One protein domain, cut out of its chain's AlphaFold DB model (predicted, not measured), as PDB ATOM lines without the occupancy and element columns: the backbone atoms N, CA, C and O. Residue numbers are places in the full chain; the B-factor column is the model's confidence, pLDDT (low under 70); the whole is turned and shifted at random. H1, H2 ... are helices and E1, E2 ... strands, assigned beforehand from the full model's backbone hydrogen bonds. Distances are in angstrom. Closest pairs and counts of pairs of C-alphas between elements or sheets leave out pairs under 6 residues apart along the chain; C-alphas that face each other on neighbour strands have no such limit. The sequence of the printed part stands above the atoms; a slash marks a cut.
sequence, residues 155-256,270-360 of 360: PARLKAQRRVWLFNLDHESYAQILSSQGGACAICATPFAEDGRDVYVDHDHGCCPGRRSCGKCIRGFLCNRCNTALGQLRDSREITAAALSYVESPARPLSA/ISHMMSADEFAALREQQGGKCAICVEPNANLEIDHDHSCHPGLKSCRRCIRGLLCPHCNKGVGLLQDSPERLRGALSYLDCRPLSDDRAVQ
ATOM      1  N   PRO A 155       7.656 -62.380   1.600       67.50
ATOM      2  CA  PRO A 155       6.779 -61.293   2.016       67.50
ATOM      3  C   PRO A 155       6.387 -60.341   0.877       67.50
ATOM      4  O   PRO A 155       5.255 -59.840   0.881       67.50
ATOM      5  N   ALA A 156       7.271 -60.102  -0.099       62.09
ATOM      6  CA  ALA A 156       6.987 -59.243  -1.248       62.09
ATOM      7  C   ALA A 156       5.924 -59.884  -2.155       62.09
ATOM      8  O   ALA A 156       4.899 -59.254  -2.443       62.09
ATOM      9  N   ARG A 157       6.073 -61.177  -2.475       66.19
ATOM     10  CA  ARG A 157       5.072 -61.978  -3.200       66.19
ATOM     11  C   ARG A 157       3.694 -61.971  -2.532       66.19
ATOM     12  O   ARG A 157       2.690 -61.737  -3.205       66.19
ATOM     13  N   LEU A 158       3.612 -62.188  -1.216       64.12
ATOM     14  CA  LEU A 158       2.327 -62.175  -0.497       64.12
ATOM     15  C   LEU A 158       1.660 -60.794  -0.510       64.12
ATOM     16  O   LEU A 158       0.434 -60.686  -0.618       64.12
ATOM     17  N   LYS A 159       2.457 -59.725  -0.414       61.69
ATOM     18  CA  LYS A 159       1.967 -58.343  -0.486       61.69
ATOM     19  C   LYS A 159       1.465 -58.009  -1.894       61.69
ATOM     20  O   LYS A 159       0.416 -57.380  -2.016       61.69
ATOM     21  N   ALA A 160       2.159 -58.455  -2.941       59.91
ATOM     22  CA  ALA A 160       1.728 -58.315  -4.333       59.91
ATOM     23  C   ALA A 160       0.415 -59.073  -4.614       59.91
ATOM     24  O   ALA A 160      -0.542 -58.475  -5.101       59.91
ATOM     25  N   GLN A 161       0.302 -60.339  -4.192       61.09
ATOM     26  CA  GLN A 161      -0.934 -61.128  -4.332       61.09
ATOM     27  C   GLN A 161      -2.124 -60.503  -3.598       61.09
ATOM     28  O   GLN A 161      -3.249 -60.494  -4.097       61.09
ATOM     29  N   ARG A 162      -1.888 -59.935  -2.410       62.97
ATOM     30  CA  ARG A 162      -2.932 -59.227  -1.665       62.97
ATOM     31  C   ARG A 162      -3.410 -57.970  -2.396       62.97
ATOM     32  O   ARG A 162      -4.588 -57.649  -2.282       62.97
ATOM     33  N   ARG A 163      -2.532 -57.272  -3.127       63.06
ATOM     34  CA  ARG A 163      -2.898 -56.100  -3.943       63.06
ATOM     35  C   ARG A 163      -3.778 -56.516  -5.128       63.06
ATOM     36  O   ARG A 163      -4.871 -55.983  -5.254       63.06
ATOM     37  N   VAL A 164      -3.392 -57.553  -5.872       61.59
ATOM     38  CA  VAL A 164      -4.224 -58.173  -6.929       61.59
ATOM     39  C   VAL A 164      -5.627 -58.525  -6.409       61.59
ATOM     40  O   VAL A 164      -6.636 -58.160  -7.007       61.59
ATOM     41  N   TRP A 165      -5.709 -59.157  -5.231       58.59
ATOM     42  CA  TRP A 165      -6.988 -59.582  -4.651       58.59
ATOM     43  C   TRP A 165      -7.841 -58.441  -4.074       58.59
ATOM     44  O   TRP A 165      -9.062 -58.464  -4.202       58.59
ATOM     45  N   LEU A 166      -7.234 -57.451  -3.406       58.62
ATOM     46  CA  LEU A 166      -7.973 -56.331  -2.803       58.62
ATOM     47  C   LEU A 166      -8.486 -55.330  -3.837       58.62
ATOM     48  O   LEU A 166      -9.504 -54.687  -3.576       58.62
ATOM     49  N   PHE A 167      -7.780 -55.206  -4.961       66.56
ATOM     50  CA  PHE A 167      -8.076 -54.212  -5.985       66.56
ATOM     51  C   PHE A 167      -8.750 -54.784  -7.235       66.56
ATOM     52  O   PHE A 167      -8.968 -54.053  -8.195       66.56
ATOM     53  N   ASN A 168      -9.085 -56.081  -7.223       71.62
ATOM     54  CA  ASN A 168      -9.706 -56.782  -8.347       71.62
ATOM     55  C   ASN A 168      -8.981 -56.517  -9.682       71.62
ATOM     56  O   ASN A 168      -9.615 -56.287 -10.710       71.62
ATOM     57  N   LEU A 169      -7.650 -56.492  -9.623       74.56
ATOM     58  CA  LEU A 169      -6.768 -56.154 -10.731       74.56
ATOM     59  C   LEU A 169      -5.952 -57.395 -11.072       74.56
ATOM     60  O   LEU A 169      -5.193 -57.865 -10.224       74.56
ATOM     61  N   ASP A 170      -6.129 -57.947 -12.270       74.44
ATOM     62  CA  ASP A 170      -5.339 -59.094 -12.714       74.44
ATOM     63  C   ASP A 170      -3.884 -58.707 -13.040       74.44
ATOM     64  O   ASP A 170      -3.493 -57.536 -13.044       74.44
ATOM     65  N   HIS A 171      -3.047 -59.723 -13.256       72.38
ATOM     66  CA  HIS A 171      -1.621 -59.529 -13.514       72.38
ATOM     67  C   HIS A 171      -1.341 -58.770 -14.819       72.38
ATOM     68  O   HIS A 171      -0.351 -58.041 -14.879       72.38
ATOM     69  N   GLU A 172      -2.183 -58.935 -15.838       75.81
ATOM     70  CA  GLU A 172      -2.012 -58.285 -17.139       75.81
ATOM     71  C   GLU A 172      -2.323 -56.791 -17.033       75.81
ATOM     72  O   GLU A 172      -1.478 -55.961 -17.360       75.81
ATOM     73  N   SER A 173      -3.471 -56.453 -16.450       78.44
ATOM     74  CA  SER A 173      -3.897 -55.081 -16.176       78.44
ATOM     75  C   SER A 173      -2.895 -54.362 -15.265       78.44
ATOM     76  O   SER A 173      -2.549 -53.206 -15.496       78.44
ATOM     77  N   TYR A 174      -2.360 -55.053 -14.249       82.50
ATOM     78  CA  TYR A 174      -1.292 -54.507 -13.407       82.50
ATOM     79  C   TYR A 174      -0.044 -54.149 -14.222       82.50
ATOM     80  O   TYR A 174       0.491 -53.048 -14.078       82.50
ATOM     81  N   ALA A 175       0.417 -55.054 -15.090       80.25
ATOM     82  CA  ALA A 175       1.584 -54.813 -15.932       80.25
ATOM     83  C   ALA A 175       1.343 -53.685 -16.949       80.25
ATOM     84  O   ALA A 175       2.234 -52.865 -17.159       80.25
ATOM     85  N   GLN A 176       0.141 -53.597 -17.525       82.81
ATOM     86  CA  GLN A 176      -0.245 -52.543 -18.466       82.81
ATOM     87  C   GLN A 176      -0.197 -51.154 -17.818       82.81
ATOM     88  O   GLN A 176       0.456 -50.261 -18.355       82.81
ATOM     89  N   ILE A 177      -0.798 -50.979 -16.634       84.69
ATOM     90  CA  ILE A 177      -0.751 -49.704 -15.898       84.69
ATOM     91  C   ILE A 177       0.697 -49.346 -15.566       84.69
ATOM     92  O   ILE A 177       1.144 -48.234 -15.852       84.69
ATOM     93  N   LEU A 178       1.454 -50.300 -15.011       85.62
ATOM     94  CA  LEU A 178       2.850 -50.074 -14.647       85.62
ATOM     95  C   LEU A 178       3.683 -49.652 -15.863       85.62
ATOM     96  O   LEU A 178       4.451 -48.698 -15.773       85.62
ATOM     97  N   SER A 179       3.495 -50.319 -17.004       84.19
ATOM     98  CA  SER A 179       4.179 -50.000 -18.257       84.19
ATOM     99  C   SER A 179       3.758 -48.641 -18.818       84.19
ATOM    100  O   SER A 179       4.617 -47.896 -19.280       84.19
ATOM    101  N   SER A 180       2.469 -48.289 -18.756       85.75
ATOM    102  CA  SER A 180       1.963 -46.989 -19.229       85.75
ATOM    103  C   SER A 180       2.562 -45.808 -18.454       85.75
ATOM    104  O   SER A 180       2.770 -44.738 -19.013       85.75
ATOM    105  N   GLN A 181       2.920 -46.032 -17.187       89.06
ATOM    106  CA  GLN A 181       3.598 -45.058 -16.332       89.06
ATOM    107  C   GLN A 181       5.133 -45.151 -16.390       89.06
ATOM    108  O   GLN A 181       5.817 -44.541 -15.567       89.06
ATOM    109  N   GLY A 182       5.695 -45.963 -17.293       88.25
ATOM    110  CA  GLY A 182       7.143 -46.166 -17.401       88.25
ATOM    111  C   GLY A 182       7.779 -46.794 -16.156       88.25
ATOM    112  O   GLY A 182       8.942 -46.536 -15.863       88.25
ATOM    113  N   GLY A 183       7.020 -47.576 -15.383       87.62
ATOM    114  CA  GLY A 183       7.501 -48.193 -14.146       87.62
ATOM    115  C   GLY A 183       7.682 -47.216 -12.980       87.62
ATOM    116  O   GLY A 183       8.405 -47.529 -12.035       87.62
ATOM    117  N   ALA A 184       7.045 -46.042 -13.023       93.12
ATOM    118  CA  ALA A 184       7.227 -44.979 -12.039       93.12
ATOM    119  C   ALA A 184       5.904 -44.441 -11.473       93.12
ATOM    120  O   ALA A 184       4.820 -44.681 -12.005       93.12
ATOM    121  N   CYS A 185       5.993 -43.697 -10.368       94.25
ATOM    122  CA  CYS A 185       4.861 -42.992  -9.764       94.25
ATOM    123  C   CYS A 185       4.246 -41.983 -10.746       94.25
ATOM    124  O   CYS A 185       4.953 -41.096 -11.219       94.25
ATOM    125  N   ALA A 186       2.927 -42.041 -10.961       94.69
ATOM    126  CA  ALA A 186       2.234 -41.165 -11.912       94.69
ATOM    127  C   ALA A 186       2.308 -39.659 -11.574       94.69
ATOM    128  O   ALA A 186       2.136 -38.829 -12.456       94.69
ATOM    129  N   ILE A 187       2.572 -39.298 -10.311       94.88
ATOM    130  CA  ILE A 187       2.636 -37.893  -9.868       94.88
ATOM    131  C   ILE A 187       4.065 -37.352  -9.862       94.88
ATOM    132  O   ILE A 187       4.317 -36.254 -10.345       94.88
ATOM    133  N   CYS A 188       5.004 -38.083  -9.255       94.38
ATOM    134  CA  CYS A 188       6.361 -37.576  -9.030       94.38
ATOM    135  C   CYS A 188       7.426 -38.233  -9.910       94.38
ATOM    136  O   CYS A 188       8.607 -37.972  -9.691       94.38
ATOM    137  N   ALA A 189       7.025 -39.118 -10.830       94.25
ATOM    138  CA  ALA A 189       7.887 -39.849 -11.760       94.25
ATOM    139  C   ALA A 189       9.055 -40.617 -11.106       94.25
ATOM    140  O   ALA A 189       9.999 -41.021 -11.776       94.25
ATOM    141  N   THR A 190       9.007 -40.843  -9.789       93.31
ATOM    142  CA  THR A 190      10.013 -41.652  -9.093       93.31
ATOM    143  C   THR A 190       9.829 -43.116  -9.496       93.31
ATOM    144  O   THR A 190       8.717 -43.623  -9.303       93.31
ATOM    145  N   PRO A 191      10.868 -43.784 -10.036       93.25
ATOM    146  CA  PRO A 191      10.801 -45.195 -10.396       93.25
ATOM    147  C   PRO A 191      10.444 -46.057  -9.190       93.25
ATOM    148  O   PRO A 191      10.908 -45.793  -8.077       93.25
ATOM    149  N   PHE A 192       9.627 -47.078  -9.416       89.25
ATOM    150  CA  PHE A 192       9.341 -48.075  -8.398       89.25
ATOM    151  C   PHE A 192      10.499 -49.064  -8.255       89.25
ATOM    152  O   PHE A 192      11.273 -49.286  -9.187       89.25
ATOM    153  N   ALA A 193      10.609 -49.684  -7.084       82.81
ATOM    154  CA  ALA A 193      11.527 -50.796  -6.884       82.81
ATOM    155  C   ALA A 193      11.121 -51.993  -7.760       82.81
ATOM    156  O   ALA A 193       9.933 -52.250  -7.959       82.81
ATOM    157  N   GLU A 194      12.102 -52.773  -8.223       76.12
ATOM    158  CA  GLU A 194      11.865 -53.955  -9.072       76.12
ATOM    159  C   GLU A 194      10.932 -54.987  -8.417       76.12
ATOM    160  O   GLU A 194      10.171 -55.673  -9.095       76.12
ATOM    161  N   ASP A 195      10.938 -55.069  -7.083       70.50
ATOM    162  CA  ASP A 195      10.066 -55.955  -6.304       70.50
ATOM    163  C   ASP A 195       8.635 -55.402  -6.097       70.50
ATOM    164  O   ASP A 195       7.791 -56.046  -5.459       70.50
ATOM    165  N   GLY A 196       8.346 -54.196  -6.597       70.38
ATOM    166  CA  GLY A 196       7.050 -53.521  -6.503       70.38
ATOM    167  C   GLY A 196       6.595 -53.231  -5.067       70.38
ATOM    168  O   GLY A 196       5.393 -53.067  -4.794       70.38
ATOM    169  N   ARG A 197       7.501 -53.221  -4.078       73.50
ATOM    170  CA  ARG A 197       7.127 -53.053  -2.659       73.50
ATOM    171  C   ARG A 197       6.522 -51.684  -2.350       73.50
ATOM    172  O   ARG A 197       5.692 -51.591  -1.435       73.50
ATOM    173  N   ASP A 198       6.916 -50.685  -3.125       80.62
ATOM    174  CA  ASP A 198       6.617 -49.256  -3.037       80.62
ATOM    175  C   ASP A 198       5.512 -48.788  -3.999       80.62
ATOM    176  O   ASP A 198       5.150 -47.612  -3.969       80.62
ATOM    177  N   VAL A 199       4.916 -49.712  -4.762       86.12
ATOM    178  CA  VAL A 199       3.731 -49.471  -5.597       86.12
ATOM    179  C   VAL A 199       2.457 -49.458  -4.747       86.12
ATOM    180  O   VAL A 199       2.110 -50.455  -4.093       86.12
ATOM    181  N   TYR A 200       1.726 -48.347  -4.779       88.38
ATOM    182  CA  TYR A 200       0.413 -48.186  -4.159       88.38
ATOM    183  C   TYR A 200      -0.635 -48.013  -5.251       88.38
ATOM    184  O   TYR A 200      -0.462 -47.202  -6.155       88.38
ATOM    185  N   VAL A 201      -1.696 -48.816  -5.174       87.38
ATOM    186  CA  VAL A 201      -2.814 -48.756  -6.119       87.38
ATOM    187  C   VAL A 201      -3.771 -47.678  -5.644       87.38
ATOM    188  O   VAL A 201      -4.402 -47.832  -4.594       87.38
ATOM    189  N   ASP A 202      -3.863 -46.612  -6.421       88.44
ATOM    190  CA  ASP A 202      -4.775 -45.514  -6.168       88.44
ATOM    191  C   ASP A 202      -6.034 -45.663  -7.032       88.44
ATOM    192  O   ASP A 202      -6.010 -46.186  -8.153       88.44
ATOM    193  N   HIS A 203      -7.171 -45.288  -6.456       84.81
ATOM    194  CA  HIS A 203      -8.471 -45.507  -7.062       84.81
ATOM    195  C   HIS A 203      -9.468 -44.442  -6.629       84.81
ATOM    196  O   HIS A 203      -9.381 -43.881  -5.542       84.81
ATOM    197  N   ASP A 204     -10.454 -44.191  -7.482       82.38
ATOM    198  CA  ASP A 204     -11.512 -43.242  -7.192       82.38
ATOM    199  C   ASP A 204     -12.477 -43.766  -6.115       82.38
ATOM    200  O   ASP A 204     -13.262 -44.697  -6.341       82.38
ATOM    201  N   HIS A 205     -12.429 -43.133  -4.941       76.56
ATOM    202  CA  HIS A 205     -13.312 -43.412  -3.811       76.56
ATOM    203  C   HIS A 205     -14.773 -42.991  -4.061       76.56
ATOM    204  O   HIS A 205     -15.662 -43.483  -3.368       76.56
ATOM    205  N   GLY A 206     -15.053 -42.157  -5.074       75.69
ATOM    206  CA  GLY A 206     -16.423 -41.841  -5.498       75.69
ATOM    207  C   GLY A 206     -17.137 -43.008  -6.194       75.69
ATOM    208  O   GLY A 206     -18.365 -43.067  -6.214       75.69
ATOM    209  N   CYS A 207     -16.385 -43.973  -6.731       76.94
ATOM    210  CA  CYS A 207     -16.944 -45.078  -7.507       76.94
ATOM    211  C   CYS A 207     -17.504 -46.223  -6.643       76.94
ATOM    212  O   CYS A 207     -18.471 -46.878  -7.033       76.94
ATOM    213  N   CYS A 208     -16.888 -46.522  -5.493       74.75
ATOM    214  CA  CYS A 208     -17.214 -47.708  -4.692       74.75
ATOM    215  C   CYS A 208     -17.417 -47.349  -3.210       74.75
ATOM    216  O   CYS A 208     -16.473 -46.882  -2.579       74.75
ATOM    217  N   PRO A 209     -18.577 -47.656  -2.593       63.81
ATOM    218  CA  PRO A 209     -18.872 -47.302  -1.196       63.81
ATOM    219  C   PRO A 209     -18.151 -48.189  -0.152       63.81
ATOM    220  O   PRO A 209     -18.626 -48.354   0.971       63.81
ATOM    221  N   GLY A 210     -17.015 -48.807  -0.493       66.00
ATOM    222  CA  GLY A 210     -16.319 -49.770   0.363       66.00
ATOM    223  C   GLY A 210     -14.796 -49.700   0.268       66.00
ATOM    224  O   GLY A 210     -14.235 -49.075  -0.617       66.00
ATOM    225  N   ARG A 211     -14.104 -50.410   1.173       61.88
ATOM    226  CA  ARG A 211     -12.622 -50.461   1.236       61.88
ATOM    227  C   ARG A 211     -11.953 -51.251   0.099       61.88
ATOM    228  O   ARG A 211     -10.746 -51.473   0.148       61.88
ATOM    229  N   ARG A 212     -12.732 -51.782  -0.843       66.75
ATOM    230  CA  ARG A 212     -12.242 -52.550  -1.993       66.75
ATOM    231  C   ARG A 212     -12.605 -51.787  -3.255       66.75
ATOM    232  O   ARG A 212     -13.735 -51.313  -3.354       66.75
ATOM    233  N   SER A 213     -11.681 -51.725  -4.205       74.38
ATOM    234  CA  SER A 213     -11.984 -51.192  -5.529       74.38
ATOM    235  C   SER A 213     -12.725 -52.245  -6.361       74.38
ATOM    236  O   SER A 213     -12.592 -53.453  -6.146       74.38
ATOM    237  N   CYS A 214     -13.512 -51.791  -7.335       77.94
ATOM    238  CA  CYS A 214     -14.143 -52.661  -8.329       77.94
ATOM    239  C   CYS A 214     -13.188 -53.070  -9.468       77.94
ATOM    240  O   CYS A 214     -13.605 -53.762 -10.395       77.94
ATOM    241  N   GLY A 215     -11.933 -52.612  -9.437       76.88
ATOM    242  CA  GLY A 215     -10.964 -52.712 -10.534       76.88
ATOM    243  C   GLY A 215     -11.111 -51.603 -11.583       76.88
ATOM    244  O   GLY A 215     -10.113 -51.079 -12.057       76.88
ATOM    245  N   LYS A 216     -12.340 -51.155 -11.875       78.75
ATOM    246  CA  LYS A 216     -12.608 -50.097 -12.870       78.75
ATOM    247  C   LYS A 216     -12.237 -48.693 -12.408       78.75
ATOM    248  O   LYS A 216     -11.903 -47.859 -13.230       78.75
ATOM    249  N   CYS A 217     -12.301 -48.432 -11.104       82.12
ATOM    250  CA  CYS A 217     -11.995 -47.122 -10.536       82.12
ATOM    251  C   CYS A 217     -10.503 -46.872 -10.309       82.12
ATOM    252  O   CYS A 217     -10.150 -45.856  -9.718       82.12
ATOM    253  N   ILE A 218      -9.631 -47.789 -10.728       86.94
ATOM    254  CA  ILE A 218      -8.187 -47.615 -10.586       86.94
ATOM    255  C   ILE A 218      -7.749 -46.487 -11.515       86.94
ATOM    256  O   ILE A 218      -7.992 -46.537 -12.722       86.94
ATOM    257  N   ARG A 219      -7.131 -45.466 -10.920       87.75
ATOM    258  CA  ARG A 219      -6.578 -44.313 -11.638       87.75
ATOM    259  C   ARG A 219      -5.143 -44.599 -12.074       87.75
ATOM    260  O   ARG A 219      -4.764 -44.290 -13.195       87.75
ATOM    261  N   GLY A 220      -4.366 -45.245 -11.206       90.38
ATOM    262  CA  GLY A 220      -2.986 -45.597 -11.495       90.38
ATOM    263  C   GLY A 220      -2.202 -46.014 -10.259       90.38
ATOM    264  O   GLY A 220      -2.754 -46.347  -9.203       90.38
ATOM    265  N   PHE A 221      -0.882 -46.024 -10.411       92.06
ATOM    266  CA  PHE A 221       0.063 -46.397  -9.371       92.06
ATOM    267  C   PHE A 221       0.849 -45.197  -8.863       92.06
ATOM    268  O   PHE A 221       1.501 -44.471  -9.618       92.06
ATOM    269  N   LEU A 222       0.855 -45.044  -7.546       93.88
ATOM    270  CA  LEU A 222       1.543 -43.976  -6.843       93.88
ATOM    271  C   LEU A 222       2.567 -44.550  -5.866       93.88
ATOM    272  O   LEU A 222       2.462 -45.688  -5.411       93.88
ATOM    273  N   CYS A 223       3.562 -43.746  -5.497       93.12
ATOM    274  CA  CYS A 223       4.375 -44.051  -4.325       93.12
ATOM    275  C   CYS A 223       3.577 -43.751  -3.045       93.12
ATOM    276  O   CYS A 223       2.643 -42.943  -3.054       93.12
ATOM    277  N   ASN A 224       3.979 -44.342  -1.913       92.88
ATOM    278  CA  ASN A 224       3.303 -44.143  -0.622       92.88
ATOM    279  C   ASN A 224       3.083 -42.658  -0.282       92.88
ATOM    280  O   ASN A 224       2.031 -42.270   0.222       92.88
ATOM    281  N   ARG A 225       4.094 -41.826  -0.557       95.50
ATOM    282  CA  ARG A 225       4.090 -40.401  -0.226       95.50
ATOM    283  C   ARG A 225       3.028 -39.645  -1.025       95.50
ATOM    284  O   ARG A 225       2.211 -38.965  -0.418       95.50
ATOM    285  N   CYS A 226       3.013 -39.808  -2.348       96.38
ATOM    286  CA  CYS A 226       2.033 -39.165  -3.226       96.38
ATOM    287  C   CYS A 226       0.611 -39.676  -2.961       96.38
ATOM    288  O   CYS A 226      -0.297 -38.866  -2.822       96.38
ATOM    289  N   ASN A 227       0.434 -40.991  -2.781       94.69
ATOM    290  CA  ASN A 227      -0.862 -41.576  -2.426       94.69
ATOM    291  C   ASN A 227      -1.391 -41.022  -1.094       94.69
ATOM    292  O   ASN A 227      -2.565 -40.708  -0.951       94.69
ATOM    293  N   THR A 228      -0.519 -40.906  -0.089       95.19
ATOM    294  CA  THR A 228      -0.909 -40.342   1.208       95.19
ATOM    295  C   THR A 228      -1.223 -38.855   1.085       95.19
ATOM    296  O   THR A 228      -2.168 -38.396   1.717       95.19
ATOM    297  N   ALA A 229      -0.456 -38.108   0.287       96.69
ATOM    298  CA  ALA A 229      -0.685 -36.685   0.069       96.69
ATOM    299  C   ALA A 229      -2.060 -36.412  -0.549       96.69
ATOM    300  O   ALA A 229      -2.777 -35.563  -0.027       96.69
ATOM    301  N   LEU A 230      -2.457 -37.168  -1.580       94.75
ATOM    302  CA  LEU A 230      -3.798 -37.060  -2.166       94.75
ATOM    303  C   LEU A 230      -4.889 -37.283  -1.119       94.75
ATOM    304  O   LEU A 230      -5.751 -36.425  -0.953       94.75
ATOM    305  N   GLY A 231      -4.767 -38.338  -0.308       93.19
ATOM    306  CA  GLY A 231      -5.716 -38.583   0.777       93.19
ATOM    307  C   GLY A 231      -5.755 -37.458   1.824       93.19
ATOM    308  O   GLY A 231      -6.821 -37.142   2.347       93.19
ATOM    309  N   GLN A 232      -4.623 -36.805   2.123       96.44
ATOM    310  CA  GLN A 232      -4.592 -35.623   3.003       96.44
ATOM    311  C   GLN A 232      -5.265 -34.400   2.363       96.44
ATOM    312  O   GLN A 232      -5.940 -33.638   3.054       96.44
ATOM    313  N   LEU A 233      -5.138 -34.247   1.046       96.00
ATOM    314  CA  LEU A 233      -5.859 -33.257   0.238       96.00
ATOM    315  C   LEU A 233      -7.265 -33.747  -0.168       96.00
ATOM    316  O   LEU A 233      -7.923 -33.137  -1.009       96.00
ATOM    317  N   ARG A 234      -7.739 -34.825   0.477       93.12
ATOM    318  CA  ARG A 234      -9.083 -35.409   0.365       93.12
ATOM    319  C   ARG A 234      -9.473 -35.808  -1.053       93.12
ATOM    320  O   ARG A 234     -10.643 -35.709  -1.411       93.12
ATOM    321  N   ASP A 235      -8.489 -36.205  -1.851       91.94
ATOM    322  CA  ASP A 235      -8.660 -36.583  -3.253       91.94
ATOM    323  C   ASP A 235      -9.397 -35.495  -4.076       91.94
ATOM    324  O   ASP A 235     -10.023 -35.790  -5.094       91.94
ATOM    325  N   SER A 236      -9.338 -34.226  -3.632       93.25
ATOM    326  CA  SER A 236     -10.053 -33.096  -4.236       93.25
ATOM    327  C   SER A 236      -9.133 -32.288  -5.136       93.25
ATOM    328  O   SER A 236      -8.082 -31.779  -4.723       93.25
ATOM    329  N   ARG A 237      -9.580 -32.119  -6.379       94.38
ATOM    330  CA  ARG A 237      -8.927 -31.266  -7.368       94.38
ATOM    331  C   ARG A 237      -8.904 -29.810  -6.910       94.38
ATOM    332  O   ARG A 237      -7.883 -29.145  -7.040       94.38
ATOM    333  N   GLU A 238     -10.002 -29.328  -6.336       96.81
ATOM    334  CA  GLU A 238     -10.176 -27.948  -5.877       96.81
ATOM    335  C   GLU A 238      -9.214 -27.628  -4.731       96.81
ATOM    336  O   GLU A 238      -8.501 -26.627  -4.785       96.81
ATOM    337  N   ILE A 239      -9.126 -28.514  -3.729       97.56
ATOM    338  CA  ILE A 239      -8.184 -28.365  -2.609       97.56
ATOM    339  C   ILE A 239      -6.739 -28.427  -3.117       97.56
ATOM    340  O   ILE A 239      -5.902 -27.635  -2.688       97.56
ATOM    341  N   THR A 240      -6.437 -29.329  -4.054       97.62
ATOM    342  CA  THR A 240      -5.090 -29.452  -4.634       97.62
ATOM    343  C   THR A 240      -4.705 -28.212  -5.455       97.62
ATOM    344  O   THR A 240      -3.561 -27.764  -5.394       97.62
ATOM    345  N   ALA A 241      -5.652 -27.599  -6.171       97.75
ATOM    346  CA  ALA A 241      -5.426 -26.365  -6.925       97.75
ATOM    347  C   ALA A 241      -5.232 -25.152  -6.001       97.75
ATOM    348  O   ALA A 241      -4.359 -24.313  -6.244       97.75
ATOM    349  N   ALA A 242      -5.995 -25.084  -4.907       97.31
ATOM    350  CA  ALA A 242      -5.787 -24.090  -3.859       97.31
ATOM    351  C   ALA A 242      -4.414 -24.264  -3.190       97.31
ATOM    352  O   ALA A 242      -3.723 -23.279  -2.956       97.31
ATOM    353  N   ALA A 243      -3.978 -25.506  -2.953       96.88
ATOM    354  CA  ALA A 243      -2.651 -25.806  -2.423       96.88
ATOM    355  C   ALA A 243      -1.525 -25.364  -3.373       96.88
ATOM    356  O   ALA A 243      -0.545 -24.787  -2.912       96.88
ATOM    357  N   LEU A 244      -1.676 -25.573  -4.687       97.00
ATOM    358  CA  LEU A 244      -0.743 -25.046  -5.693       97.00
ATOM    359  C   LEU A 244      -0.641 -23.519  -5.614       97.00
ATOM    360  O   LEU A 244       0.452 -22.989  -5.443       97.00
ATOM    361  N   SER A 245      -1.787 -22.836  -5.651       95.75
ATOM    362  CA  SER A 245      -1.852 -21.370  -5.570       95.75
ATOM    363  C   SER A 245      -1.234 -20.843  -4.268       95.75
ATOM    364  O   SER A 245      -0.557 -19.818  -4.255       95.75
ATOM    365  N   TYR A 246      -1.448 -21.564  -3.166       94.44
ATOM    366  CA  TYR A 246      -0.908 -21.238  -1.853       94.44
ATOM    367  C   TYR A 246       0.621 -21.377  -1.794       94.44
ATOM    368  O   TYR A 246       1.288 -20.486  -1.279       94.44
ATOM    369  N   VAL A 247       1.187 -22.454  -2.349       91.88
ATOM    370  CA  VAL A 247       2.647 -22.673  -2.394       91.88
ATOM    371  C   VAL A 247       3.343 -21.678  -3.326       91.88
ATOM    372  O   VAL A 247       4.459 -21.255  -3.040       91.88
ATOM    373  N   GLU A 248       2.698 -21.289  -4.428       91.69
ATOM    374  CA  GLU A 248       3.225 -20.281  -5.360       91.69
ATOM    375  C   GLU A 248       3.120 -18.845  -4.817       91.69
ATOM    376  O   GLU A 248       3.794 -17.941  -5.315       91.69
ATOM    377  N   SER A 249       2.293 -18.621  -3.793       86.69
ATOM    378  CA  SER A 249       2.152 -17.308  -3.169       86.69
ATOM    379  C   SER A 249       3.384 -16.973  -2.318       86.69
ATOM    380  O   SER A 249       3.864 -17.820  -1.561       86.69
ATOM    381  N   PRO A 250       3.907 -15.733  -2.386       76.75
ATOM    382  CA  PRO A 250       5.055 -15.341  -1.581       76.75
ATOM    383  C   PRO A 250       4.726 -15.421  -0.086       76.75
ATOM    384  O   PRO A 250       3.623 -15.074   0.343       76.75
ATOM    385  N   ALA A 251       5.711 -15.839   0.714       72.75
ATOM    386  CA  ALA A 251       5.604 -15.806   2.168       72.75
ATOM    387  C   ALA A 251       5.305 -14.383   2.658       72.75
ATOM    388  O   ALA A 251       5.753 -13.398   2.064       72.75
ATOM    389  N   ARG A 252       4.563 -14.276   3.761       70.81
ATOM    390  CA  ARG A 252       4.177 -13.007   4.371       70.81
ATOM    391  C   ARG A 252       5.074 -12.730   5.582       70.81
ATOM    392  O   ARG A 252       4.878 -13.344   6.631       70.81
ATOM    393  N   PRO A 253       6.055 -11.816   5.473       66.75
ATOM    394  CA  PRO A 253       6.970 -11.539   6.572       66.75
ATOM    395  C   PRO A 253       6.235 -10.882   7.744       66.75
ATOM    396  O   PRO A 253       5.420  -9.981   7.542       66.75
ATOM    397  N   LEU A 254       6.555 -11.302   8.968       66.88
ATOM    398  CA  LEU A 254       6.065 -10.657  10.190       66.88
ATOM    399  C   LEU A 254       6.764  -9.297  10.391       66.88
ATOM    400  O   LEU A 254       7.971  -9.181  10.171       66.88
ATOM    401  N   SER A 255       6.014  -8.260  10.784       59.78
ATOM    402  CA  SER A 255       6.406  -6.848  10.609       59.78
ATOM    403  C   SER A 255       7.135  -6.164  11.781       59.78
ATOM    404  O   SER A 255       7.454  -4.986  11.654       59.78
ATOM    405  N   ALA A 256       7.436  -6.834  12.900       58.38
ATOM    406  CA  ALA A 256       8.206  -6.233  14.009       58.38
ATOM    407  C   ALA A 256       8.904  -7.283  14.893       58.38
ATOM    408  O   ALA A 256       8.571  -8.456  14.818       58.38
ATOM    409  N   ILE A 270       7.488 -20.482  19.680       75.19
ATOM    410  CA  ILE A 270       8.936 -20.208  19.746       75.19
ATOM    411  C   ILE A 270       9.664 -20.878  18.578       75.19
ATOM    412  O   ILE A 270      10.495 -20.269  17.906       75.19
ATOM    413  N   SER A 271       9.317 -22.135  18.290       79.44
ATOM    414  CA  SER A 271       9.951 -22.906  17.219       79.44
ATOM    415  C   SER A 271       9.609 -22.417  15.803       79.44
ATOM    416  O   SER A 271      10.306 -22.794  14.860       79.44
ATOM    417  N   HIS A 272       8.573 -21.578  15.669       82.06
ATOM    418  CA  HIS A 272       8.147 -20.899  14.436       82.06
ATOM    419  C   HIS A 272       8.543 -19.413  14.408       82.06
ATOM    420  O   HIS A 272       8.184 -18.690  13.482       82.06
ATOM    421  N   MET A 273       9.282 -18.959  15.429       80.88
ATOM    422  CA  MET A 273       9.636 -17.560  15.648       80.88
ATOM    423  C   MET A 273       8.422 -16.619  15.576       80.88
ATOM    424  O   MET A 273       8.565 -15.513  15.073       80.88
ATOM    425  N   MET A 274       7.245 -17.031  16.048       83.25
ATOM    426  CA  MET A 274       5.995 -16.258  15.987       83.25
ATOM    427  C   MET A 274       5.491 -15.974  17.406       83.25
ATOM    428  O   MET A 274       5.535 -16.875  18.237       83.25
ATOM    429  N   SER A 275       5.005 -14.766  17.699       81.62
ATOM    430  CA  SER A 275       4.383 -14.471  18.999       81.62
ATOM    431  C   SER A 275       2.920 -14.943  19.062       81.62
ATOM    432  O   SER A 275       2.289 -15.211  18.037       81.62
ATOM    433  N   ALA A 276       2.355 -15.034  20.270       82.69
ATOM    434  CA  ALA A 276       0.945 -15.385  20.452       82.69
ATOM    435  C   ALA A 276      -0.001 -14.363  19.794       82.69
ATOM    436  O   ALA A 276      -0.964 -14.760  19.139       82.69
ATOM    437  N   ASP A 277       0.314 -13.069  19.895       83.12
ATOM    438  CA  ASP A 277      -0.469 -11.995  19.272       83.12
ATOM    439  C   ASP A 277      -0.411 -12.062  17.743       83.12
ATOM    440  O   ASP A 277      -1.421 -11.873  17.070       83.12
ATOM    441  N   GLU A 278       0.749 -12.399  17.174       85.25
ATOM    442  CA  GLU A 278       0.907 -12.579  15.727       85.25
ATOM    443  C   GLU A 278       0.112 -13.771  15.212       85.25
ATOM    444  O   GLU A 278      -0.545 -13.686  14.171       85.25
ATOM    445  N   PHE A 279       0.138 -14.874  15.959       88.44
ATOM    446  CA  PHE A 279      -0.676 -16.038  15.652       88.44
ATOM    447  C   PHE A 279      -2.170 -15.703  15.727       88.44
ATOM    448  O   PHE A 279      -2.924 -16.046  14.815       88.44
ATOM    449  N   ALA A 280      -2.603 -15.009  16.785       88.31
ATOM    450  CA  ALA A 280      -3.988 -14.591  16.964       88.31
ATOM    451  C   ALA A 280      -4.447 -13.650  15.840       88.31
ATOM    452  O   ALA A 280      -5.504 -13.886  15.256       88.31
ATOM    453  N   ALA A 281      -3.630 -12.659  15.471       89.44
ATOM    454  CA  ALA A 281      -3.914 -11.731  14.381       89.44
ATOM    455  C   ALA A 281      -3.998 -12.444  13.022       89.44
ATOM    456  O   ALA A 281      -4.920 -12.199  12.242       89.44
ATOM    457  N   LEU A 282      -3.078 -13.374  12.734       90.12
ATOM    458  CA  LEU A 282      -3.121 -14.166  11.503       90.12
ATOM    459  C   LEU A 282      -4.356 -15.079  11.468       90.12
ATOM    460  O   LEU A 282      -5.003 -15.221  10.429       90.12
ATOM    461  N   ARG A 283      -4.721 -15.662  12.614       92.88
ATOM    462  CA  ARG A 283      -5.931 -16.475  12.765       92.88
ATOM    463  C   ARG A 283      -7.197 -15.653  12.563       92.88
ATOM    464  O   ARG A 283      -8.099 -16.125  11.878       92.88
ATOM    465  N   GLU A 284      -7.269 -14.453  13.127       92.94
ATOM    466  CA  GLU A 284      -8.392 -13.531  12.950       92.94
ATOM    467  C   GLU A 284      -8.522 -13.093  11.491       92.94
ATOM    468  O   GLU A 284      -9.606 -13.184  10.916       92.94
ATOM    469  N   GLN A 285      -7.409 -12.736  10.847       91.44
ATOM    470  CA  GLN A 285      -7.391 -12.380   9.431       91.44
ATOM    471  C   GLN A 285      -7.877 -13.522   8.530       91.44
ATOM    472  O   GLN A 285      -8.581 -13.284   7.551       91.44
ATOM    473  N   GLN A 286      -7.528 -14.768   8.858       94.44
ATOM    474  CA  GLN A 286      -8.039 -15.951   8.162       94.44
ATOM    475  C   GLN A 286      -9.456 -16.357   8.611       94.44
ATOM    476  O   GLN A 286      -9.972 -17.385   8.168       94.44
ATOM    477  N   GLY A 287     -10.093 -15.610   9.516       95.06
ATOM    478  CA  GLY A 287     -11.411 -15.930  10.065       95.06
ATOM    479  C   GLY A 287     -11.463 -17.285  10.780       95.06
ATOM    480  O   GLY A 287     -12.494 -17.957  10.751       95.06
ATOM    481  N   GLY A 288     -10.341 -17.735  11.352       94.81
ATOM    482  CA  GLY A 288     -10.206 -19.045  11.994       94.81
ATOM    483  C   GLY A 288     -10.237 -20.236  11.029       94.81
ATOM    484  O   GLY A 288     -10.550 -21.353  11.451       94.81
ATOM    485  N   LYS A 289      -9.946 -20.017   9.741       97.31
ATOM    486  CA  LYS A 289     -10.012 -21.032   8.680       97.31
ATOM    487  C   LYS A 289      -8.639 -21.379   8.117       97.31
ATOM    488  O   LYS A 289      -7.701 -20.594   8.204       97.31
ATOM    489  N   CYS A 290      -8.540 -22.561   7.517       97.75
ATOM    490  CA  CYS A 290      -7.371 -22.998   6.754       97.75
ATOM    491  C   CYS A 290      -7.169 -22.120   5.508       97.75
ATOM    492  O   CYS A 290      -8.123 -21.901   4.766       97.75
ATOM    493  N   ALA A 291      -5.937 -21.690   5.224       96.75
ATOM    494  CA  ALA A 291      -5.639 -20.879   4.038       96.75
ATOM    495  C   ALA A 291      -5.795 -21.636   2.701       96.75
ATOM    496  O   ALA A 291      -5.932 -20.999   1.662       96.75
ATOM    497  N   ILE A 292      -5.806 -22.976   2.717       97.62
ATOM    498  CA  ILE A 292      -5.992 -23.815   1.518       97.62
ATOM    499  C   ILE A 292      -7.453 -24.242   1.360       97.62
ATOM    500  O   ILE A 292      -8.112 -23.870   0.397       97.62
ATOM    501  N   CYS A 293      -7.982 -25.034   2.298       97.31
ATOM    502  CA  CYS A 293      -9.324 -25.609   2.151       97.31
ATOM    503  C   CYS A 293     -10.451 -24.698   2.650       97.31
ATOM    504  O   CYS A 293     -11.605 -25.103   2.585       97.31
ATOM    505  N   VAL A 294     -10.130 -23.517   3.196       96.56
ATOM    506  CA  VAL A 294     -11.070 -22.505   3.724       96.56
ATOM    507  C   VAL A 294     -12.074 -23.004   4.773       96.56
ATOM    508  O   VAL A 294     -13.015 -22.301   5.143       96.56
ATOM    509  N   GLU A 295     -11.848 -24.195   5.322       96.25
ATOM    510  CA  GLU A 295     -12.662 -24.748   6.397       96.25
ATOM    511  C   GLU A 295     -12.210 -24.229   7.765       96.25
ATOM    512  O   GLU A 295     -11.001 -24.100   8.009       96.25
ATOM    513  N   PRO A 296     -13.159 -23.965   8.682       96.31
ATOM    514  CA  PRO A 296     -12.836 -23.586  10.048       96.31
ATOM    515  C   PRO A 296     -12.129 -24.738  10.764       96.31
ATOM    516  O   PRO A 296     -12.527 -25.899  10.650       96.31
ATOM    517  N   ASN A 297     -11.084 -24.424  11.525       94.31
ATOM    518  CA  ASN A 297     -10.378 -25.420  12.323       94.31
ATOM    519  C   ASN A 297      -9.874 -24.805  13.634       94.31
ATOM    520  O   ASN A 297      -9.318 -23.707  13.654       94.31
ATOM    521  N   ALA A 298     -10.071 -25.512  14.747       91.88
ATOM    522  CA  ALA A 298      -9.557 -25.080  16.044       91.88
ATOM    523  C   ALA A 298      -8.034 -25.272  16.159       91.88
ATOM    524  O   ALA A 298      -7.369 -24.479  16.817       91.88
ATOM    525  N   ASN A 299      -7.489 -26.278  15.470       92.44
ATOM    526  CA  ASN A 299      -6.104 -26.735  15.557       92.44
ATOM    527  C   ASN A 299      -5.336 -26.365  14.283       92.44
ATOM    528  O   ASN A 299      -4.850 -27.235  13.562       92.44
ATOM    529  N   LEU A 300      -5.296 -25.073  13.960       94.50
ATOM    530  CA  LEU A 300      -4.515 -24.592  12.827       94.50
ATOM    531  C   LEU A 300      -3.009 -24.632  13.135       94.50
ATOM    532  O   LEU A 300      -2.579 -24.273  14.228       94.50
ATOM    533  N   GLU A 301      -2.222 -25.033  12.145       93.31
ATOM    534  CA  GLU A 301      -0.768 -25.140  12.188       93.31
ATOM    535  C   GLU A 301      -0.124 -24.016  11.363       93.31
ATOM    536  O   GLU A 301      -0.673 -23.598  10.345       93.31
ATOM    537  N   ILE A 302       1.039 -23.527  11.798       91.88
ATOM    538  CA  ILE A 302       1.826 -22.517  11.089       91.88
ATOM    539  C   ILE A 302       2.568 -23.206   9.952       91.88
ATOM    540  O   ILE A 302       3.494 -23.989  10.184       91.88
ATOM    541  N   ASP A 303       2.175 -22.880   8.732       91.81
ATOM    542  CA  ASP A 303       2.866 -23.321   7.536       91.81
ATOM    543  C   ASP A 303       3.901 -22.284   7.099       91.81
ATOM    544  O   ASP A 303       3.724 -21.065   7.242       91.81
ATOM    545  N   HIS A 304       5.023 -22.796   6.609       86.81
ATOM    546  CA  HIS A 304       6.171 -21.982   6.284       86.81
ATOM    547  C   HIS A 304       7.027 -22.593   5.180       86.81
ATOM    548  O   HIS A 304       7.084 -23.803   4.992       86.81
ATOM    549  N   ASP A 305       7.740 -21.729   4.467       82.38
ATOM    550  CA  ASP A 305       8.624 -22.130   3.388       82.38
ATOM    551  C   ASP A 305       9.972 -22.648   3.912       82.38
ATOM    552  O   ASP A 305      10.855 -21.878   4.311       82.38
ATOM    553  N   HIS A 306      10.153 -23.965   3.851       74.19
ATOM    554  CA  HIS A 306      11.378 -24.643   4.269       74.19
ATOM    555  C   HIS A 306      12.606 -24.325   3.389       74.19
ATOM    556  O   HIS A 306      13.731 -24.615   3.800       74.19
ATOM    557  N   SER A 307      12.441 -23.710   2.209       75.88
ATOM    558  CA  SER A 307      13.564 -23.279   1.359       75.88
ATOM    559  C   SER A 307      14.255 -22.006   1.870       75.88
ATOM    560  O   SER A 307      15.402 -21.730   1.524       75.88
ATOM    561  N   CYS A 308      13.586 -21.242   2.738       74.69
ATOM    562  CA  CYS A 308      14.026 -19.911   3.149       74.69
ATOM    563  C   CYS A 308      15.182 -19.912   4.174       74.69
ATOM    564  O   CYS A 308      15.900 -18.915   4.289       74.69
ATOM    565  N   HIS A 309      15.370 -20.990   4.946       71.75
ATOM    566  CA  HIS A 309      16.305 -21.010   6.085       71.75
ATOM    567  C   HIS A 309      17.072 -22.340   6.254       71.75
ATOM    568  O   HIS A 309      16.739 -23.166   7.110       71.75
ATOM    569  N   PRO A 310      18.170 -22.549   5.507       73.19
ATOM    570  CA  PRO A 310      19.046 -23.700   5.718       73.19
ATOM    571  C   PRO A 310      19.581 -23.746   7.161       73.19
ATOM    572  O   PRO A 310      20.180 -22.786   7.638       73.19
ATOM    573  N   GLY A 311      19.367 -24.862   7.865       74.38
ATOM    574  CA  GLY A 311      19.899 -25.091   9.219       74.38
ATOM    575  C   GLY A 311      19.047 -24.567  10.383       74.38
ATOM    576  O   GLY A 311      19.390 -24.829  11.534       74.38
ATOM    577  N   LEU A 312      17.922 -23.893  10.117       75.44
ATOM    578  CA  LEU A 312      16.939 -23.502  11.136       75.44
ATOM    579  C   LEU A 312      15.597 -24.192  10.888       75.44
ATOM    580  O   LEU A 312      15.285 -24.583   9.764       75.44
ATOM    581  N   LYS A 313      14.790 -24.326  11.947       77.75
ATOM    582  CA  LYS A 313      13.447 -24.914  11.843       77.75
ATOM    583  C   LYS A 313      12.467 -23.993  11.114       77.75
ATOM    584  O   LYS A 313      11.639 -24.495  10.377       77.75
ATOM    585  N   SER A 314      12.561 -22.683  11.332       82.12
ATOM    586  CA  SER A 314      11.678 -21.658  10.767       82.12
ATOM    587  C   SER A 314      12.369 -20.288  10.800       82.12
ATOM    588  O   SER A 314      13.378 -20.113  11.494       82.12
ATOM    589  N   CYS A 315      11.817 -19.298  10.096       82.25
ATOM    590  CA  CYS A 315      12.155 -17.894  10.305       82.25
ATOM    591  C   CYS A 315      10.934 -16.979  10.129       82.25
ATOM    592  O   CYS A 315       9.944 -17.322   9.492       82.25
ATOM    593  N   ARG A 316      11.027 -15.745  10.627       81.69
ATOM    594  CA  ARG A 316       9.933 -14.753  10.568       81.69
ATOM    595  C   ARG A 316       9.548 -14.301   9.153       81.69
ATOM    596  O   ARG A 316       8.561 -13.593   8.981       81.69
ATOM    597  N   ARG A 317      10.340 -14.680   8.143       81.75
ATOM    598  CA  ARG A 317      10.153 -14.311   6.730       81.75
ATOM    599  C   ARG A 317       9.567 -15.433   5.879       81.75
ATOM    600  O   ARG A 317       9.222 -15.173   4.736       81.75
ATOM    601  N   CYS A 318       9.486 -16.658   6.402       85.31
ATOM    602  CA  CYS A 318       9.035 -17.815   5.633       85.31
ATOM    603  C   CYS A 318       7.590 -18.221   5.926       85.31
ATOM    604  O   CYS A 318       7.075 -19.103   5.252       85.31
ATOM    605  N   ILE A 319       6.934 -17.586   6.899       88.62
ATOM    606  CA  ILE A 319       5.547 -17.890   7.248       88.62
ATOM    607  C   ILE A 319       4.636 -17.554   6.068       88.62
ATOM    608  O   ILE A 319       4.625 -16.421   5.588       88.62
ATOM    609  N   ARG A 320       3.863 -18.535   5.604       90.56
ATOM    610  CA  ARG A 320       2.888 -18.339   4.525       90.56
ATOM    611  C   ARG A 320       1.496 -18.079   5.099       90.56
ATOM    612  O   ARG A 320       0.853 -17.095   4.739       90.56
ATOM    613  N   GLY A 321       1.059 -18.906   6.045       92.75
ATOM    614  CA  GLY A 321      -0.276 -18.824   6.622       92.75
ATOM    615  C   GLY A 321      -0.552 -19.923   7.639       92.75
ATOM    616  O   GLY A 321       0.341 -20.671   8.041       92.75
ATOM    617  N   LEU A 322      -1.811 -20.015   8.061       95.19
ATOM    618  CA  LEU A 322      -2.286 -21.075   8.941       95.19
ATOM    619  C   LEU A 322      -3.065 -22.133   8.159       95.19
ATOM    620  O   LEU A 322      -4.042 -21.827   7.469       95.19
ATOM    621  N   LEU A 323      -2.669 -23.392   8.306       96.88
ATOM    622  CA  LEU A 323      -3.265 -24.531   7.615       96.88
ATOM    623  C   LEU A 323      -3.888 -25.510   8.605       96.88
ATOM    624  O   LEU A 323      -3.448 -25.638   9.740       96.88
ATOM    625  N   CYS A 324      -4.913 -26.248   8.184       97.44
ATOM    626  CA  CYS A 324      -5.343 -27.405   8.964       97.44
ATOM    627  C   CYS A 324      -4.288 -28.530   8.866       97.44
ATOM    628  O   CYS A 324      -3.581 -28.602   7.854       97.44
ATOM    629  N   PRO A 325      -4.224 -29.465   9.835       96.69
ATOM    630  CA  PRO A 325      -3.193 -30.511   9.856       96.69
ATOM    631  C   PRO A 325      -3.179 -31.389   8.597       96.69
ATOM    632  O   PRO A 325      -2.136 -31.877   8.168       96.69
ATOM    633  N   HIS A 326      -4.345 -31.569   7.969       97.44
ATOM    634  CA  HIS A 326      -4.475 -32.297   6.711       97.44
ATOM    635  C   HIS A 326      -3.810 -31.557   5.548       97.44
ATOM    636  O   HIS A 326      -2.957 -32.127   4.873       97.44
ATOM    637  N   CYS A 327      -4.147 -30.282   5.336       97.69
ATOM    638  CA  CYS A 327      -3.567 -29.496   4.247       97.69
ATOM    639  C   CYS A 327      -2.058 -29.292   4.445       97.69
ATOM    640  O   CYS A 327      -1.302 -29.531   3.507       97.69
ATOM    641  N   ASN A 328      -1.628 -28.959   5.670       96.06
ATOM    642  CA  ASN A 328      -0.215 -28.784   6.016       96.06
ATOM    643  C   ASN A 328       0.597 -30.049   5.694       96.06
ATOM    644  O   ASN A 328       1.574 -30.032   4.946       96.06
ATOM    645  N   LYS A 329       0.120 -31.206   6.167       96.25
ATOM    646  CA  LYS A 329       0.761 -32.493   5.886       96.25
ATOM    647  C   LYS A 329       0.704 -32.875   4.407       96.25
ATOM    648  O   LYS A 329       1.656 -33.468   3.907       96.25
ATOM    649  N   GLY A 330      -0.400 -32.593   3.716       96.50
ATOM    650  CA  GLY A 330      -0.569 -32.889   2.293       96.50
ATOM    651  C   GLY A 330       0.458 -32.161   1.428       96.50
ATOM    652  O   GLY A 330       1.158 -32.801   0.643       96.50
ATOM    653  N   VAL A 331       0.611 -30.852   1.640       95.50
ATOM    654  CA  VAL A 331       1.609 -30.025   0.944       95.50
ATOM    655  C   VAL A 331       3.032 -30.458   1.302       95.50
ATOM    656  O   VAL A 331       3.834 -30.709   0.399       95.50
ATOM    657  N   GLY A 332       3.325 -30.689   2.585       93.62
ATOM    658  CA  GLY A 332       4.640 -31.175   3.015       93.62
ATOM    659  C   GLY A 332       5.007 -32.554   2.440       93.62
ATOM    660  O   GLY A 332       6.158 -32.805   2.080       93.62
ATOM    661  N   LEU A 333       4.039 -33.462   2.256       95.44
ATOM    662  CA  LEU A 333       4.263 -34.746   1.571       95.44
ATOM    663  C   LEU A 333       4.552 -34.563   0.073       95.44
ATOM    664  O   LEU A 333       5.313 -35.343  -0.508       95.44
ATOM    665  N   LEU A 334       4.006 -33.523  -0.555       95.31
ATOM    666  CA  LEU A 334       4.395 -33.108  -1.904       95.31
ATOM    667  C   LEU A 334       5.669 -32.251  -1.913       95.31
ATOM    668  O   LEU A 334       6.129 -31.891  -2.992       95.31
ATOM    669  N   GLN A 335       6.317 -32.067  -0.757       92.25
ATOM    670  CA  GLN A 335       7.565 -31.320  -0.570       92.25
ATOM    671  C   GLN A 335       7.471 -29.870  -1.039       92.25
ATOM    672  O   GLN A 335       8.417 -29.387  -1.654       92.25
ATOM    673  N   ASP A 336       6.326 -29.215  -0.822       92.06
ATOM    674  CA  ASP A 336       6.151 -27.799  -1.175       92.06
ATOM    675  C   ASP A 336       6.485 -27.493  -2.649       92.06
ATOM    676  O   ASP A 336       6.886 -26.386  -2.984       92.06
ATOM    677  N   SER A 337       6.366 -28.488  -3.539       92.56
ATOM    678  CA  SER A 337       6.765 -28.369  -4.943       92.56
ATOM    679  C   SER A 337       5.547 -28.077  -5.819       92.56
ATOM    680  O   SER A 337       4.667 -28.946  -5.943       92.56
ATOM    681  N   PRO A 338       5.510 -26.911  -6.492       94.62
ATOM    682  CA  PRO A 338       4.496 -26.608  -7.496       94.62
ATOM    683  C   PRO A 338       4.414 -27.685  -8.582       94.62
ATOM    684  O   PRO A 338       3.326 -28.077  -8.990       94.62
ATOM    685  N   GLU A 339       5.546 -28.247  -9.008       95.50
ATOM    686  CA  GLU A 339       5.617 -29.289 -10.040       95.50
ATOM    687  C   GLU A 339       4.863 -30.547  -9.610       95.50
ATOM    688  O   GLU A 339       4.121 -31.132 -10.397       95.50
ATOM    689  N   ARG A 340       4.998 -30.951  -8.344       95.81
ATOM    690  CA  ARG A 340       4.294 -32.125  -7.813       95.81
ATOM    691  C   ARG A 340       2.817 -31.875  -7.573       95.81
ATOM    692  O   ARG A 340       2.029 -32.798  -7.753       95.81
ATOM    693  N   LEU A 341       2.440 -30.658  -7.194       96.81
ATOM    694  CA  LEU A 341       1.037 -30.256  -7.095       96.81
ATOM    695  C   LEU A 341       0.377 -30.220  -8.482       96.81
ATOM    696  O   LEU A 341      -0.720 -30.750  -8.639       96.81
ATOM    697  N   ARG A 342       1.070 -29.720  -9.515       96.56
ATOM    698  CA  ARG A 342       0.626 -29.818 -10.918       96.56
ATOM    699  C   ARG A 342       0.513 -31.275 -11.378       96.56
ATOM    700  O   ARG A 342      -0.482 -31.633 -11.998       96.56
ATOM    701  N   GLY A 343       1.477 -32.127 -11.022       94.56
ATOM    702  CA  GLY A 343       1.406 -33.569 -11.279       94.56
ATOM    703  C   GLY A 343       0.204 -34.233 -10.599       94.56
ATOM    704  O   GLY A 343      -0.494 -35.025 -11.222       94.56
ATOM    705  N   ALA A 344      -0.090 -33.867  -9.349       95.38
ATOM    706  CA  ALA A 344      -1.267 -34.342  -8.623       95.38
ATOM    707  C   ALA A 344      -2.577 -33.879  -9.280       95.38
ATOM    708  O   ALA A 344      -3.491 -34.684  -9.420       95.38
ATOM    709  N   LEU A 345      -2.657 -32.624  -9.738       95.25
ATOM    710  CA  LEU A 345      -3.810 -32.120 -10.492       95.25
ATOM    711  C   LEU A 345      -4.013 -32.882 -11.800       95.25
ATOM    712  O   LEU A 345      -5.103 -33.391 -12.038       95.25
ATOM    713  N   SER A 346      -2.952 -33.027 -12.599       92.44
ATOM    714  CA  SER A 346      -3.007 -33.798 -13.844       92.44
ATOM    715  C   SER A 346      -3.451 -35.237 -13.592       92.44
ATOM    716  O   SER A 346      -4.219 -35.785 -14.371       92.44
ATOM    717  N   TYR A 347      -2.985 -35.845 -12.502       92.50
ATOM    718  CA  TYR A 347      -3.364 -37.198 -12.116       92.50
ATOM    719  C   TYR A 347      -4.832 -37.307 -11.672       92.50
ATOM    720  O   TYR A 347      -5.502 -38.282 -12.000       92.50
ATOM    721  N   LEU A 348      -5.351 -36.312 -10.944       90.31
ATOM    722  CA  LEU A 348      -6.762 -36.265 -10.547       90.31
ATOM    723  C   LEU A 348      -7.698 -36.030 -11.743       90.31
ATOM    724  O   LEU A 348      -8.833 -36.501 -11.699       90.31
ATOM    725  N   ASP A 349      -7.217 -35.347 -12.788       86.62
ATOM    726  CA  ASP A 349      -7.938 -35.125 -14.049       86.62
ATOM    727  C   ASP A 349      -7.985 -36.387 -14.938       86.62
ATOM    728  O   ASP A 349      -8.885 -36.524 -15.774       86.62
ATOM    729  N   CYS A 350      -7.061 -37.337 -14.750       77.44
ATOM    730  CA  CYS A 350      -7.082 -38.615 -15.457       77.44
ATOM    731  C   CYS A 350      -8.293 -39.457 -15.033       77.44
ATOM    732  O   CYS A 350      -8.499 -39.761 -13.854       77.44
ATOM    733  N   ARG A 351      -9.089 -39.887 -16.019       64.69
ATOM    734  CA  ARG A 351     -10.210 -40.798 -15.777       64.69
ATOM    735  C   ARG A 351      -9.713 -42.217 -15.471       64.69
ATOM    736  O   ARG A 351      -8.673 -42.619 -15.992       64.69
ATOM    737  N   PRO A 352     -10.453 -42.995 -14.659       63.78
ATOM    738  CA  PRO A 352     -10.144 -44.401 -14.430       63.78
ATOM    739  C   PRO A 352     -10.160 -45.221 -15.728       63.78
ATOM    740  O   PRO A 352     -10.876 -44.888 -16.671       63.78
ATOM    741  N   LEU A 353      -9.440 -46.344 -15.737       57.22
ATOM    742  CA  LEU A 353      -9.197 -47.217 -16.902       57.22
ATOM    743  C   LEU A 353     -10.452 -47.766 -17.615       57.22
ATOM    744  O   LEU A 353     -10.335 -48.420 -18.643       57.22
ATOM    745  N   SER A 354     -11.663 -47.558 -17.093       49.28
ATOM    746  CA  SER A 354     -12.890 -48.076 -17.711       49.28
ATOM    747  C   SER A 354     -13.444 -47.262 -18.884       49.28
ATOM    748  O   SER A 354     -14.474 -47.662 -19.425       49.28
ATOM    749  N   ASP A 355     -12.806 -46.155 -19.274       43.12
ATOM    750  CA  ASP A 355     -13.288 -45.270 -20.347       43.12
ATOM    751  C   ASP A 355     -12.761 -45.617 -21.757       43.12
ATOM    752  O   ASP A 355     -12.934 -44.834 -22.691       43.12
ATOM    753  N   ASP A 356     -12.228 -46.829 -21.966       40.62
ATOM    754  CA  ASP A 356     -11.946 -47.372 -23.304       40.62
ATOM    755  C   ASP A 356     -13.238 -47.757 -24.055       40.62
ATOM    756  O   ASP A 356     -13.593 -48.918 -24.278       40.62
ATOM    757  N   ARG A 357     -13.949 -46.716 -24.492       38.59
ATOM    758  CA  ARG A 357     -14.734 -46.680 -25.729       38.59
ATOM    759  C   ARG A 357     -14.372 -45.419 -26.515       38.59
ATOM    760  O   ARG A 357     -15.250 -44.616 -26.806       38.59
ATOM    761  N   ALA A 358     -13.096 -45.237 -26.854       34.53
ATOM    762  CA  ALA A 358     -12.690 -44.276 -27.886       34.53
ATOM    763  C   ALA A 358     -11.250 -44.499 -28.387       34.53
ATOM    764  O   ALA A 358     -10.439 -43.582 -28.363       34.53
ATOM    765  N   VAL A 359     -10.935 -45.699 -28.882       34.59
ATOM    766  CA  VAL A 359      -9.919 -45.845 -29.940       34.59
ATOM    767  C   VAL A 359     -10.460 -46.844 -30.966       34.59
ATOM    768  O   VAL A 359     -10.215 -48.047 -30.890       34.59
ATOM    769  N   GLN A 360     -11.279 -46.329 -31.882       30.11
ATOM    770  CA  GLN A 360     -11.462 -46.872 -33.228       30.11
ATOM    771  C   GLN A 360     -11.213 -45.744 -34.213       30.11
ATOM    772  O   GLN A 360     -11.756 -44.642 -33.960       30.11
TER     773      GLN A 360
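This is residues 155 to 256 and 270 to 360 of the 360 residues of an uncharacterized protein of Brachybacterium endophyticum (UniProt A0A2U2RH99). The model is an elongated body with a lobe at each end and four helices between them. In the middle, H3 is paired with H6 and H4 with H7, each pair side by side and opposite ways, with one pair crosswise to the other; one lobe holds the strand hairpin E1 and E2 with H1 and H2, the other the strand hairpin E3 and E4 with H5. The printed part has 193 residues with seven named helices and four named strands, in the order H1 H2 E1 E2 H3 H4 H5 E3 E4 H6 H7, and its two sheets, E1 - E2 and E3 - E4, are both antiparallel. The class is mostly helix, though under half of the residues are in named elements. The whole is only just compact, close to loose, with a radius of gyration of the C-alphas of 19.5 A, and spans 62 by 33 by 33 A.

H1, residues 155 to 166, and H2, residues 171 to 180, are close but not clearly touching, about perpendicular at 84 degrees; their closest C-alphas are those of Val 164 and His 171, 7.2 A apart. E1, residues 200 to 203, and E2, residues 218 to 222, form an antiparallel hairpin, with N 200 and O 222 at 2.8 A and N 202 and O 220 at 3.0 A, within hydrogen-bond range. The closest C-alphas of H2 and E2 are those of Ile 177 and Gly 220, 6.4 A apart. H3, residues 224 to 232, touches H6, residues 325 to 333, at a shallow tilt of 30 degrees, opposite ways; their closest C-alphas are those of Ala 229 and Gly 330, 4.4 A apart. H4, residues 237 to 248, touches H7, residues 338 to 349, at a shallow tilt of 12 degrees, opposite ways; their closest C-alphas are those of Leu 244 and Leu 341, 5.7 A apart. H3 and H7 are close but not clearly touching, about perpendicular at 73 degrees, with the C-alphas of Leu 230 and Ala 344 closest at 7.4 A. H5, residues 276 to 285, touches no helix; its closest C-alpha to E4, residues 319 to 323, is that of Arg 283, 7.0 A from that of Leu 322. E3, residues 301 to 304, and E4 form the other antiparallel hairpin, with N 301 and O 323 at 2.8 A and N 320 and O 303 at 3.0 A, within hydrogen-bond range. In H1, H2, H3, H4, H5, H6 and H7 every O i to N i+4 pair is within hydrogen-bond range.

H1 begins at C-alpha 155, at (6.779, -61.293, 2.016), and is 16.3 A long; H2 is 14.2 A long. E1 is 9.7 A long and E2 11.0 A. H3 is 12.2 A long and H4 16.5 A. H5 begins at C-alpha 276, at (0.945, -15.385, 20.452), and is 14.1 A long. E3 is 9.6 A long, E4 11.0 A and H6 11.9 A. H7, 16.4 A long, ends at C-alpha 349, at (-7.938, -35.125, -14.049).

The C-alphas farthest apart are those of Ala 256 and Gln 360, 65.3 A. Residues 257 to 269 are not printed, and C-alphas 256 and 270 are 15.1 A apart across this cut, which falls in the link from H4 to H5. The links H2 to E1, E1 to E2, H5 to E3 and E3 to E4 are long. The mean pLDDT of the printed part is 83.3; residues 155 to 167, 209 to 212, 253 to 256 and 351 to 360 are under 70. Gln 360 is the chain's last residue.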